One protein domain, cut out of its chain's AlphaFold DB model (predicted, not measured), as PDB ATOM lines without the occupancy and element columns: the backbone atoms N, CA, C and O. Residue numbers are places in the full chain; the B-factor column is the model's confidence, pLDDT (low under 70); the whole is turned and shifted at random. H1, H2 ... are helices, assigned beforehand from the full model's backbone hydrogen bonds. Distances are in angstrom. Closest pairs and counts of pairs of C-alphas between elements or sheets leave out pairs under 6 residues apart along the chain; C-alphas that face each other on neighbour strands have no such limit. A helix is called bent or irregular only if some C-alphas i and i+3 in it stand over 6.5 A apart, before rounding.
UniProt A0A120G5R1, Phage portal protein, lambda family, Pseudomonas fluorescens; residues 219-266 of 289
ATOM      1  N   LEU A 219     357.584 235.961 234.437       89.50
ATOM      2  CA  LEU A 219     357.049 234.687 233.968       89.50
ATOM      3  C   LEU A 219     356.344 233.929 235.096       89.50
ATOM      4  O   LEU A 219     355.230 233.436 234.917       89.50
ATOM      5  N   LYS A 220     356.967 233.844 236.277       87.31
ATOM      6  CA  LYS A 220     356.332 233.190 237.433       87.31
ATOM      7  C   LYS A 220     355.086 233.930 237.899       87.31
ATOM      8  O   LYS A 220     354.128 233.277 238.314       87.31
ATOM      9  N   ASP A 221     355.093 235.254 237.827       86.62
ATOM     10  CA  ASP A 221     353.970 236.073 238.278       86.62
ATOM     11  C   ASP A 221     352.772 235.960 237.329       86.62
ATOM     12  O   ASP A 221     351.650 235.780 237.807       86.62
ATOM     13  N   ILE A 222     353.013 235.946 236.013       90.50
ATOM     14  CA  ILE A 222     351.987 235.702 234.986       90.50
ATOM     15  C   ILE A 222     351.400 234.295 235.134       90.50
ATOM     16  O   ILE A 222     350.185 234.154 235.225       90.50
ATOM     17  N   ASN A 223     352.240 233.262 235.266       92.69
ATOM     18  CA  ASN A 223     351.767 231.884 235.471       92.69
ATOM     19  C   ASN A 223     350.948 231.740 236.767       92.69
ATOM     20  O   ASN A 223     350.033 230.922 236.861       92.69
ATOM     21  N   ALA A 224     351.292 232.506 237.805       90.19
ATOM     22  CA  ALA A 224     350.516 232.534 239.037       90.19
ATOM     23  C   ALA A 224     349.184 233.282 238.857       90.19
ATOM     24  O   ALA A 224     348.195 232.877 239.466       90.19
ATOM     25  N   ALA A 225     349.150 234.351 238.056       91.56
ATOM     26  CA  ALA A 225     347.935 235.100 237.730       91.56
ATOM     27  C   ALA A 225     346.953 234.260 236.906       91.56
ATOM     28  O   ALA A 225     345.788 234.165 237.283       91.56
ATOM     29  N   GLU A 226     347.440 233.574 235.870       94.50
ATOM     30  CA  GLU A 226     346.666 232.620 235.065       94.50
ATOM     31  C   GLU A 226     345.993 231.579 235.968       94.50
ATOM     32  O   GLU A 226     344.768 231.496 236.024       94.50
ATOM     33  N   LYS A 227     346.776 230.907 236.823       95.38
ATOM     34  CA  LYS A 227     346.235 229.928 237.777       95.38
ATOM     35  C   LYS A 227     345.207 230.519 238.737       95.38
ATOM     36  O   LYS A 227     344.261 229.823 239.084       95.38
ATOM     37  N   ARG A 228     345.380 231.763 239.208       94.56
ATOM     38  CA  ARG A 228     344.407 232.428 240.099       94.56
ATOM     39  C   ARG A 228     343.079 232.698 239.399       94.56
ATOM     40  O   ARG A 228     342.039 232.592 240.050       94.56
ATOM     41  N   ILE A 229     343.123 233.059 238.119       95.19
ATOM     42  CA  ILE A 229     341.931 233.263 237.293       95.19
ATOM     43  C   ILE A 229     341.246 231.916 237.045       95.19
ATOM     44  O   ILE A 229     340.051 231.792 237.303       95.19
ATOM     45  N   ASP A 230     342.009 230.892 236.658       94.56
ATOM     46  CA  ASP A 230     341.477 229.562 236.337       94.56
ATOM     47  C   ASP A 230     340.759 228.903 237.521       94.56
ATOM     48  O   ASP A 230     339.706 228.288 237.355       94.56
ATOM     49  N   ILE A 231     341.296 229.052 238.737       95.44
ATOM     50  CA  ILE A 231     340.668 228.521 239.959       95.44
ATOM     51  C   ILE A 231     339.573 229.439 240.531       95.44
ATOM     52  O   ILE A 231     339.007 229.125 241.579       95.44
ATOM     53  N   GLY A 232     339.294 230.586 239.901       92.50
ATOM     54  CA  GLY A 232     338.253 231.531 240.319       92.50
ATOM     55  C   GLY A 232     338.579 232.365 241.567       92.50
ATOM     56  O   GLY A 232     337.677 232.926 242.184       92.50
ATOM     57  N   VAL A 233     339.853 232.458 241.963       94.94
ATOM     58  CA  VAL A 233     340.301 233.300 243.094       94.94
ATOM     59  C   VAL A 233     340.428 234.772 242.689       94.94
ATOM     60  O   VAL A 233     340.340 235.666 243.536       94.94
ATOM     61  N   SER A 234     340.643 235.035 241.403       93.94
ATOM     62  CA  SER A 234     340.804 236.379 240.859       93.94
ATOM     63  C   SER A 234     340.052 236.546 239.543       93.94
ATOM     64  O   SER A 234     339.531 235.587 238.980       93.94
ATOM     65  N   THR A 235     339.988 237.781 239.063       93.12
ATOM     66  CA  THR A 235     339.365 238.141 237.786       93.12
ATOM     67  C   THR A 235     340.393 238.803 236.884       93.12
ATOM     68  O   THR A 235     341.400 239.323 237.363       93.12
ATOM     69  N   LEU A 236     340.124 238.826 235.577       91.88
ATOM     70  CA  LEU A 236     340.999 239.500 234.618       91.88
ATOM     71  C   LEU A 236     341.186 240.984 234.970       91.88
ATOM     72  O   LEU A 236     342.316 241.454 234.998       91.88
ATOM     73  N   ALA A 237     340.102 241.675 235.339       89.81
ATOM     74  CA  ALA A 237     340.146 243.055 235.824       89.81
ATOM     75  C   ALA A 237     341.074 243.218 237.030       89.81
ATOM     76  O   ALA A 237     341.977 244.048 237.018       89.81
ATOM     77  N   LYS A 238     340.916 242.369 238.050       88.31
ATOM     78  CA  LYS A 238     341.726 242.456 239.264       88.31
ATOM     79  C   LYS A 238     343.205 242.166 239.000       88.31
ATOM     80  O   LYS A 238     344.052 242.833 239.584       88.31
ATOM     81  N   GLU A 239     343.526 241.194 238.148       90.88
ATOM     82  CA  GLU A 239     344.918 240.883 237.801       90.88
ATOM     83  C   GLU A 239     345.565 241.983 236.946       90.88
ATOM     84  O   GLU A 239     346.693 242.363 237.252       90.88
ATOM     85  N   SER A 240     344.861 242.552 235.957       89.12
ATOM     86  CA  SER A 240     345.338 243.721 235.192       89.12
ATOM     87  C   SER A 240     345.636 244.904 236.117       89.12
ATOM     88  O   SER A 240     346.754 245.418 236.143       89.12
ATOM     89  N   MET A 241     344.687 245.241 236.995       86.44
ATOM     90  CA  MET A 241     344.842 246.324 237.968       86.44
ATOM     91  C   MET A 241     346.006 246.084 238.946       86.44
ATOM     92  O   MET A 241     346.699 247.023 239.325       86.44
ATOM     93  N   LEU A 242     346.234 244.843 239.389       83.75
ATOM     94  CA  LEU A 242     347.326 244.515 240.314       83.75
ATOM     95  C   LEU A 242     348.705 244.500 239.645       83.75
ATOM     96  O   LEU A 242     349.706 244.701 240.342       83.75
ATOM     97  N   TYR A 243     348.761 244.219 238.344       85.56
ATOM     98  CA  TYR A 243     350.010 244.094 237.602       85.56
ATOM     99  C   TYR A 243     350.623 245.466 237.303       85.56
ATOM    100  O   TYR A 243     351.727 245.760 237.766       85.56
ATOM    101  N   ASP A 244     349.894 246.320 236.588       83.94
ATOM    102  CA  ASP A 244     350.364 247.636 236.136       83.94
ATOM    103  C   ASP A 244     349.347 248.764 236.369       83.94
ATOM    104  O   ASP A 244     349.627 249.914 236.040       83.94
ATOM    105  N   GLY A 245     348.197 248.467 236.982       85.06
ATOM    106  CA  GLY A 245     347.138 249.449 237.211       85.06
ATOM    107  C   GLY A 245     346.254 249.705 235.991       85.06
ATOM    108  O   GLY A 245     345.408 250.594 236.060       85.06
ATOM    109  N   SER A 246     346.426 248.949 234.903       87.94
ATOM    110  CA  SER A 246     345.601 249.088 233.702       87.94
ATOM    111  C   SER A 246     344.167 248.604 233.916       87.94
ATOM    112  O   SER A 246     343.899 247.679 234.693       87.94
ATOM    113  N   ASP A 247     343.241 249.220 233.181       88.69
ATOM    114  CA  ASP A 247     341.872 248.736 233.086       88.69
ATOM    115  C   ASP A 247     341.809 247.550 232.115       88.69
ATOM    116  O   ASP A 247     342.341 247.568 231.001       88.69
ATOM    117  N   TRP A 248     341.165 246.473 232.548       90.81
ATOM    118  CA  TRP A 248     340.968 245.311 231.698       90.81
ATOM    119  C   TRP A 248     340.019 245.590 230.534       90.81
ATOM    120  O   TRP A 248     340.228 245.006 229.468       90.81
ATOM    121  N   GLU A 249     339.012 246.445 230.711       91.56
ATOM    122  CA  GLU A 249     338.055 246.753 229.642       91.56
ATOM    123  C   GLU A 249     338.763 247.455 228.481       91.56
ATOM    124  O   GLU A 249     338.715 246.967 227.350       91.56
ATOM    125  N   GLU A 250     339.562 248.483 228.778       92.38
ATOM    126  CA  GLU A 250     340.407 249.174 227.797       92.38
ATOM    127  C   GLU A 250     341.385 248.204 227.108       92.38
ATOM    128  O   GLU A 250     341.474 248.146 225.877       92.38
ATOM    129  N   ASN A 251     342.063 247.357 227.890       92.31
ATOM    130  CA  ASN A 251     342.945 246.318 227.352       92.31
ATOM    131  C   ASN A 251     342.201 245.331 226.436       92.31
ATOM    132  O   ASN A 251     342.769 244.801 225.475       92.31
ATOM    133  N   HIS A 252     340.953 244.994 226.753       94.31
ATOM    134  CA  HIS A 252     340.154 244.063 225.968       94.31
ATOM    135  C   HIS A 252     339.689 244.696 224.655       94.31
ATOM    136  O   HIS A 252     339.856 244.077 223.599       94.31
ATOM    137  N   GLU A 253     339.183 245.928 224.701       94.56
ATOM    138  CA  GLU A 253     338.777 246.701 223.524       94.56
ATOM    139  C   GLU A 253     339.945 246.899 222.554       94.56
ATOM    140  O   GLU A 253     339.832 246.600 221.358       94.56
ATOM    141  N   GLN A 254     341.100 247.307 223.080       94.88
ATOM    142  CA  GLN A 254     342.305 247.496 222.283       94.88
ATOM    143  C   GLN A 254     342.779 246.177 221.659       94.88
ATOM    144  O   GLN A 254     343.051 246.123 220.455       94.88
ATOM    145  N   ARG A 255     342.789 245.071 222.419       92.94
ATOM    146  CA  ARG A 255     343.124 243.746 221.865       92.94
ATOM    147  C   ARG A 255     342.152 243.300 220.778       92.94
ATOM    148  O   ARG A 255     342.584 242.701 219.793       92.94
ATOM    149  N   ALA A 256     340.857 243.581 220.913       93.62
ATOM    150  CA  ALA A 256     339.875 243.246 219.884       93.62
ATOM    151  C   ALA A 256     340.152 244.005 218.572       93.62
ATOM    152  O   ALA A 256     340.109 243.411 217.487       93.62
ATOM    153  N   LEU A 257     340.502 245.292 218.669       94.00
ATOM    154  CA  LEU A 257     340.896 246.116 217.527       94.00
ATOM    155  C   LEU A 257     342.180 245.596 216.866       94.00
ATOM    156  O   LEU A 257     342.240 245.488 215.639       94.00
ATOM    157  N   GLU A 258     343.187 245.246 217.662       93.44
ATOM    158  CA  GLU A 258     344.453 244.690 217.178       93.44
ATOM    159  C   GLU A 258     344.253 243.360 216.456       93.44
ATOM    160  O   GLU A 258     344.753 243.184 215.347       93.44
ATOM    161  N   VAL A 259     343.476 242.440 217.032       93.00
ATOM    162  CA  VAL A 259     343.163 241.150 216.398       93.00
ATOM    163  C   VAL A 259     342.427 241.357 215.076       93.00
ATOM    164  O   VAL A 259     342.731 240.667 214.101       93.00
ATOM    165  N   LYS A 260     341.484 242.304 215.017       93.31
ATOM    166  CA  LYS A 260     340.773 242.636 213.778       93.31
ATOM    167  C   LYS A 260     341.735 243.160 212.710       93.31
ATOM    168  O   LYS A 260     341.775 242.593 211.625       93.31
ATOM    169  N   ARG A 261     342.564 244.156 213.041       92.75
ATOM    170  CA  ARG A 261     343.565 244.717 212.114       92.75
ATOM    171  C   ARG A 261     344.548 243.659 211.626       92.75
ATOM    172  O   ARG A 261     344.790 243.560 210.434       92.75
ATOM    173  N   ARG A 262     345.038 242.799 212.523       92.75
ATOM    174  CA  ARG A 262     345.923 241.685 212.151       92.75
ATOM    175  C   ARG A 262     345.267 240.753 211.139       92.75
ATOM    176  O   ARG A 262     345.924 240.363 210.185       92.75
ATOM    177  N   ARG A 263     343.986 240.417 211.322       90.75
ATOM    178  CA  ARG A 263     343.239 239.593 210.359       90.75
ATOM    179  C   ARG A 263     343.061 240.301 209.018       90.75
ATOM    180  O   ARG A 263     343.239 239.653 207.990       90.75
ATOM    181  N   ASP A 264     342.749 241.595 209.037       92.56
ATOM    182  CA  ASP A 264     342.602 242.415 207.827       92.56
ATOM    183  C   ASP A 264     343.931 242.501 207.045       92.56
ATOM    184  O   ASP A 264     343.935 242.416 205.819       92.56
ATOM    185  N   ASP A 265     345.061 242.553 207.757       93.56
ATOM    186  CA  ASP A 265     346.421 242.561 207.199       93.56
ATOM    187  C   ASP A 265     346.946 241.152 206.827       93.56
ATOM    188  O   ASP A 265     348.088 241.003 206.385       93.56
ATOM    189  N   GLY A 266     346.146 240.094 207.014       90.81
ATOM    190  CA  GLY A 266     346.525 238.706 206.710       90.81
ATOM    191  C   GLY A 266     347.499 238.059 207.709       90.81
ATOM    192  O   GLY A 266     348.098 237.026 207.406       90.81
TER     193      GLY A 266
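This is residues 219 to 266 of the 289 residues of the protein "Phage portal protein, lambda family" of Pseudomonas fluorescens (UniProt A0A120G5R1). Two shorter helices, H1 and H2, run side by side in opposite ways and make a small body, from which a longer third helix, H3, sticks out as an arm with its residues 253 to 264. H3 begins at Trp 248, whose C-alpha is 4.8 A from that of Ala 237 of H2, and stands about perpendicular to H2; its far part, residues 253 to 264, is the arm that makes much of the length of the whole. The printed part has 48 residues with three named helices, in the order H1, H2, H3, and no named strand; its class is all helix. It is loose, with a radius of gyration of the C-alphas of 13.0 A, and elongated, spanning 36 by 19 by 18 A.

H1, residues 219 to 230, is joined by a tight link of 5 residues to H2, residues 236 to 243. H1 and H2 are close but not clearly touching, with 2 pairs of C-alphas within 8 A; the closest C-alphas are those of Ala 225 and Glu 239, 6.5 A apart. Their lines stand at a shallow tilt of 27 degrees and they run opposite ways. A tight link of 4 residues joins H2 to H3, residues 248 to 264. H2 and H3 touch, H3 with residues 248 to 249 alone; the closest C-alphas are those of Ala 237 and Trp 248, 4.8 A apart. The lines of H2 and H3 are about perpendicular, at 75 degrees. H1 and H3 are apart. In H1, H2 and H3 every O i to N i+4 pair of the backbone is within hydrogen-bond range.

H1 begins at C-alpha 219, at (357.049, 234.687, 233.968), and its 12 residues span 16.6 A from first to last C-alpha. H2 has 8 residues and begins at C-alpha 236, at (340.999, 239.500, 234.618). H3, the longest helix with 17 residues, measures 24.1 A from first to last C-alpha and ends at C-alpha 264, at (342.602, 242.415, 207.827). No helix is bent.

The two C-alphas farthest apart are those of Val 233 and Asp 265, at 37.6 A. Residues 253 to 266, of which 253 to 264 belong to H3, stand free. The body without them has 34 residues, spans 23 by 19 by 13 A and has a radius of gyration of 9.2 A. The printed part has no cut, and neither of its two links between helices is long. The mean pLDDT of the printed part is 91.4, and no printed residue is under 70.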